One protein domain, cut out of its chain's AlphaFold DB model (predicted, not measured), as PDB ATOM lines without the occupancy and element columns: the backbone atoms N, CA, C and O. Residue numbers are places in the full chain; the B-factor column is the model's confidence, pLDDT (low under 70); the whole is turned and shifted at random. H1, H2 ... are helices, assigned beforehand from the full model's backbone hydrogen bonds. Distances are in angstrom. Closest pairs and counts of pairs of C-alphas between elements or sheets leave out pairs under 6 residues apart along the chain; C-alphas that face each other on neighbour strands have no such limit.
ATOM      1  N   PRO A 451     -21.480 -50.802  56.892       75.19
ATOM      2  CA  PRO A 451     -21.775 -51.458  55.628       75.19
ATOM      3  C   PRO A 451     -23.239 -51.910  55.527       75.19
ATOM      4  O   PRO A 451     -23.594 -52.590  54.566       75.19
ATOM      5  N   THR A 452     -24.104 -51.567  56.482       83.00
ATOM      6  CA  THR A 452     -25.562 -51.530  56.281       83.00
ATOM      7  C   THR A 452     -25.967 -50.558  55.168       83.00
ATOM      8  O   THR A 452     -26.911 -50.839  54.437       83.00
ATOM      9  N   ASN A 453     -25.248 -49.442  55.002       90.56
ATOM     10  CA  ASN A 453     -25.671 -48.343  54.140       90.56
ATOM     11  C   ASN A 453     -25.362 -48.592  52.657       90.56
ATOM     12  O   ASN A 453     -24.216 -48.821  52.247       90.56
ATOM     13  N   HIS A 454     -26.404 -48.475  51.839       92.75
ATOM     14  CA  HIS A 454     -26.357 -48.601  50.385       92.75
ATOM     15  C   HIS A 454     -25.826 -47.340  49.701       92.75
ATOM     16  O   HIS A 454     -26.040 -46.212  50.144       92.75
ATOM     17  N   CYS A 455     -25.128 -47.510  48.579       93.12
ATOM     18  CA  CYS A 455     -24.597 -46.382  47.827       93.12
ATOM     19  C   CYS A 455     -25.707 -45.672  47.047       93.12
ATOM     20  O   CYS A 455     -26.141 -46.169  46.008       93.12
ATOM     21  N   LYS A 456     -26.084 -44.464  47.488       93.69
ATOM     22  CA  LYS A 456     -27.050 -43.580  46.807       93.69
ATOM     23  C   LYS A 456     -26.825 -43.507  45.287       93.69
ATOM     24  O   LYS A 456     -27.756 -43.733  44.526       93.69
ATOM     25  N   TYR A 457     -25.582 -43.283  44.849       92.50
ATOM     26  CA  TYR A 457     -25.222 -43.181  43.426       92.50
ATOM     27  C   TYR A 457     -25.396 -44.488  42.637       92.50
ATOM     28  O   TYR A 457     -25.693 -44.443  41.448       92.50
ATOM     29  N   TYR A 458     -25.220 -45.652  43.272       94.06
ATOM     30  CA  TYR A 458     -25.483 -46.944  42.631       94.06
ATOM     31  C   TYR A 458     -26.983 -47.261  42.598       94.06
ATOM     32  O   TYR A 458     -27.473 -47.768  41.594       94.06
ATOM     33  N   ALA A 459     -27.708 -46.923  43.669       91.69
ATOM     34  CA  ALA A 459     -29.147 -47.140  43.770       91.69
ATOM     35  C   ALA A 459     -29.931 -46.332  42.723       91.69
ATOM     36  O   ALA A 459     -30.770 -46.902  42.037       91.69
ATOM     37  N   THR A 460     -29.636 -45.035  42.554       86.62
ATOM     38  CA  THR A 460     -30.358 -44.185  41.585       86.62
ATOM     39  C   THR A 460     -29.726 -44.180  40.195       86.62
ATOM     40  O   THR A 460     -30.435 -44.233  39.199       86.62
ATOM     41  N   GLY A 461     -28.394 -44.101  40.101       86.25
ATOM     42  CA  GLY A 461     -27.684 -43.942  38.827       86.25
ATOM     43  C   GLY A 461     -27.184 -45.242  38.201       86.25
ATOM     44  O   GLY A 461     -26.598 -45.209  37.125       86.25
ATOM     45  N   GLY A 462     -27.314 -46.388  38.878       88.88
ATOM     46  CA  GLY A 462     -26.795 -47.686  38.425       88.88
ATOM     47  C   GLY A 462     -25.266 -47.826  38.401       88.88
ATOM     48  O   GLY A 462     -24.746 -48.938  38.508       88.88
ATOM     49  N   THR A 463     -24.532 -46.716  38.322       89.56
ATOM     50  CA  THR A 463     -23.071 -46.653  38.351       89.56
ATOM     51  C   THR A 463     -22.593 -45.626  39.371       89.56
ATOM     52  O   THR A 463     -22.713 -44.419  39.174       89.56
ATOM     53  N   CYS A 464     -21.955 -46.091  40.443       93.81
ATOM     54  CA  CYS A 464     -21.136 -45.230  41.291       93.81
ATOM     55  C   CYS A 464     -19.696 -45.233  40.764       93.81
ATOM     56  O   CYS A 464     -19.102 -46.304  40.608       93.81
ATOM     57  N   GLY A 465     -19.099 -44.052  40.564       92.69
ATOM     58  CA  GLY A 465     -17.721 -43.912  40.067       92.69
ATOM     59  C   GLY A 465     -16.655 -44.610  40.926       92.69
ATOM     60  O   GLY A 465     -15.594 -44.962  40.424       92.69
ATOM     61  N   LYS A 466     -16.954 -44.902  42.201       91.25
ATOM     62  CA  LYS A 466     -16.059 -45.649  43.105       91.25
ATOM     63  C   LYS A 466     -16.082 -47.170  42.871       91.25
ATOM     64  O   LYS A 466     -15.225 -47.863  43.416       91.25
ATOM     65  N   LYS A 467     -17.015 -47.692  42.054       85.19
ATOM     66  CA  LYS A 467     -17.168 -49.119  41.686       85.19
ATOM     67  C   LYS A 467     -16.970 -50.040  42.912       85.19
ATOM     68  O   LYS A 467     -17.550 -49.768  43.958       85.19
ATOM     69  N   GLY A 468     -16.145 -51.086  42.827       83.06
ATOM     70  CA  GLY A 468     -15.869 -52.002  43.949       83.06
ATOM     71  C   GLY A 468     -15.118 -51.394  45.148       83.06
ATOM     72  O   GLY A 468     -14.997 -52.050  46.173       83.06
ATOM     73  N   LYS A 469     -14.629 -50.148  45.053       90.56
ATOM     74  CA  LYS A 469     -13.969 -49.402  46.145       90.56
ATOM     75  C   LYS A 469     -14.922 -48.406  46.833       90.56
ATOM     76  O   LYS A 469     -14.480 -47.456  47.480       90.56
ATOM     77  N   CYS A 470     -16.236 -48.564  46.666       90.88
ATOM     78  CA  CYS A 470     -17.213 -47.700  47.318       90.88
ATOM     79  C   CYS A 470     -17.265 -47.942  48.838       90.88
ATOM     80  O   CYS A 470     -17.273 -49.078  49.300       90.88
ATOM     81  N   ARG A 471     -17.366 -46.859  49.621       91.44
ATOM     82  CA  ARG A 471     -17.536 -46.887  51.091       91.44
ATOM     83  C   ARG A 471     -18.958 -47.302  51.530       91.44
ATOM     84  O   ARG A 471     -19.219 -47.392  52.721       91.44
ATOM     85  N   PHE A 472     -19.852 -47.562  50.575       92.62
ATOM     86  CA  PHE A 472     -21.247 -47.967  50.759       92.62
ATOM     87  C   PHE A 472     -21.554 -49.161  49.843       92.62
ATOM     88  O   PHE A 472     -21.005 -49.229  48.739       92.62
ATOM     89  N   LYS A 473     -22.438 -50.081  50.249       92.94
ATOM     90  CA  LYS A 473     -22.726 -51.296  49.463       92.94
ATOM     91  C   LYS A 473     -23.391 -50.985  48.121       92.94
ATOM     92  O   LYS A 473     -24.278 -50.137  48.034       92.94
ATOM     93  N   HIS A 474     -22.993 -51.714  47.082       94.75
ATOM     94  CA  HIS A 474     -23.701 -51.768  45.803       94.75
ATOM     95  C   HIS A 474     -24.606 -52.995  45.823       94.75
ATOM     96  O   HIS A 474     -24.135 -54.114  45.646       94.75
ATOM     97  N   ASP A 475     -25.882 -52.775  46.114       92.88
ATOM     98  CA  ASP A 475     -26.895 -53.821  46.233       92.88
ATOM     99  C   ASP A 475     -27.840 -53.728  45.025       92.88
ATOM    100  O   ASP A 475     -28.517 -52.701  44.873       92.88
ATOM    101  N   PRO A 476     -27.858 -54.738  44.132       91.75
ATOM    102  CA  PRO A 476     -28.731 -54.743  42.965       91.75
ATOM    103  C   PRO A 476     -30.211 -54.628  43.330       91.75
ATOM    104  O   PRO A 476     -30.919 -53.872  42.678       91.75
ATOM    105  N   ALA A 477     -30.667 -55.260  44.419       91.19
ATOM    106  CA  ALA A 477     -32.081 -55.252  44.797       91.19
ATOM    107  C   ALA A 477     -32.562 -53.855  45.228       91.19
ATOM    108  O   ALA A 477     -33.702 -53.471  44.970       91.19
ATOM    109  N   VAL A 478     -31.686 -53.048  45.841       91.75
ATOM    110  CA  VAL A 478     -32.003 -51.650  46.189       91.75
ATOM    111  C   VAL A 478     -32.006 -50.745  44.956       91.75
ATOM    112  O   VAL A 478     -32.833 -49.839  44.873       91.75
ATOM    113  N   ARG A 479     -31.138 -51.011  43.970       91.12
ATOM    114  CA  ARG A 479     -31.179 -50.340  42.661       91.12
ATOM    115  C   ARG A 479     -32.453 -50.700  41.891       91.12
ATOM    116  O   ARG A 479     -33.122 -49.810  41.383       91.12
ATOM    117  N   GLU A 480     -32.797 -51.981  41.819       90.62
ATOM    118  CA  GLU A 480     -34.010 -52.466  41.156       90.62
ATOM    119  C   GLU A 480     -35.260 -51.890  41.816       90.62
ATOM    120  O   GLU A 480     -36.113 -51.368  41.110       90.62
ATOM    121  N   LYS A 481     -35.328 -51.850  43.154       88.25
ATOM    122  CA  LYS A 481     -36.429 -51.192  43.867       88.25
ATOM    123  C   LYS A 481     -36.517 -49.688  43.570       88.25
ATOM    124  O   LYS A 481     -37.620 -49.182  43.391       88.25
ATOM    125  N   ALA A 482     -35.391 -48.975  43.502       86.81
ATOM    126  CA  ALA A 482     -35.380 -47.546  43.178       86.81
ATOM    127  C   ALA A 482     -35.823 -47.275  41.727       86.81
ATOM    128  O   ALA A 482     -36.621 -46.371  41.485       86.81
ATOM    129  N   LEU A 483     -35.367 -48.093  40.771       88.00
ATOM    130  CA  LEU A 483     -35.810 -48.035  39.375       88.00
ATOM    131  C   LEU A 483     -37.281 -48.446  39.224       88.00
ATOM    132  O   LEU A 483     -38.003 -47.830  38.447       88.00
ATOM    133  N   GLN A 484     -37.749 -49.434  39.991       89.81
ATOM    134  CA  GLN A 484     -39.151 -49.845  40.025       89.81
ATOM    135  C   GLN A 484     -40.037 -48.734  40.595       89.81
ATOM    136  O   GLN A 484     -41.071 -48.443  40.010       89.81
ATOM    137  N   GLU A 485     -39.634 -48.061  41.677       84.94
ATOM    138  CA  GLU A 485     -40.351 -46.890  42.198       84.94
ATOM    139  C   GLU A 485     -40.380 -45.754  41.159       84.94
ATOM    140  O   GLU A 485     -41.434 -45.172  40.910       84.94
ATOM    141  N   GLN A 486     -39.265 -45.481  40.477       84.62
ATOM    142  CA  GLN A 486     -39.212 -44.471  39.416       84.62
ATOM    143  C   GLN A 486     -40.101 -44.826  38.206       84.62
ATOM    144  O   GLN A 486     -40.750 -43.936  37.650       84.62
ATOM    145  N   ALA A 487     -40.171 -46.105  37.823       86.00
ATOM    146  CA  ALA A 487     -41.007 -46.602  36.730       86.00
ATOM    147  C   ALA A 487     -42.503 -46.617  37.088       86.00
ATOM    148  O   ALA A 487     -43.316 -46.123  36.313       86.00
ATOM    149  N   MET A 488     -42.864 -47.100  38.283       83.38
ATOM    150  CA  MET A 488     -44.240 -47.091  38.812       83.38
ATOM    151  C   MET A 488     -44.811 -45.670  38.906       83.38
ATOM    152  O   MET A 488     -46.003 -45.466  38.700       83.38
ATOM    153  N   ASN A 489     -43.954 -44.682  39.174       81.62
ATOM    154  CA  ASN A 489     -44.324 -43.268  39.229       81.62
ATOM    155  C   ASN A 489     -44.206 -42.549  37.864       81.62
ATOM    156  O   ASN A 489     -44.390 -41.334  37.789       81.62
ATOM    157  N   GLY A 490     -43.860 -43.258  36.780       83.62
ATOM    158  CA  GLY A 490     -43.720 -42.690  35.431       83.62
ATOM    159  C   GLY A 490     -42.698 -41.550  35.330       83.62
ATOM    160  O   GLY A 490     -42.881 -40.626  34.540       83.62
ATOM    161  N   GLY A 491     -41.672 -41.545  36.189       78.75
ATOM    162  CA  GLY A 491     -40.710 -40.445  36.323       78.75
ATOM    163  C   GLY A 491     -41.265 -39.141  36.921       78.75
ATOM    164  O   GLY A 491     -40.502 -38.193  37.096       78.75
TER     165      GLY A 491
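What this domain is: This is residues 451 to 491 of the 771 residues of a protein of Pseudomassariella vexata (UniProt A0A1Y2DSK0). A helix, H2, extends from a looped head in which the short helix H1 packs on it, and the long link between the two swings away from H2 and folds back to it. The printed part has 41 residues with two named helices, H1 then H2, and no named strand; it is all helix by class, though 19 of the 41 residues are in the helices. It is only just compact, close to loose, with a radius of gyration of the C-alphas of 10.5 A, and elongated, spanning 32 by 19 by 11 A.

Where its parts are: H2, residues 476 to 488, measures 17.8 A, from C-alpha 476 at (-28.731, -54.743, 42.965) to C-alpha 488 at (-44.240, -47.091, 38.812). H1 is residues 456 to 461, with C-alpha 456 at (-27.050, -43.580, 46.807).

How they stand to each other: H2 and H1 touch, the closest C-alphas being those of Arg 479 and Ala 459, 3.9 A apart. They run the same way at a steep tilt of 53 degrees. Every O i to N i+4 pair in both is within hydrogen-bond range.

The domain as a whole: The two C-alphas farthest apart, Lys 469 and Gly 490, are 32.3 A apart. The link from H1 to H2, residues 462 to 475, is long. The printed part has no cut, and no printed residue is under pLDDT 70.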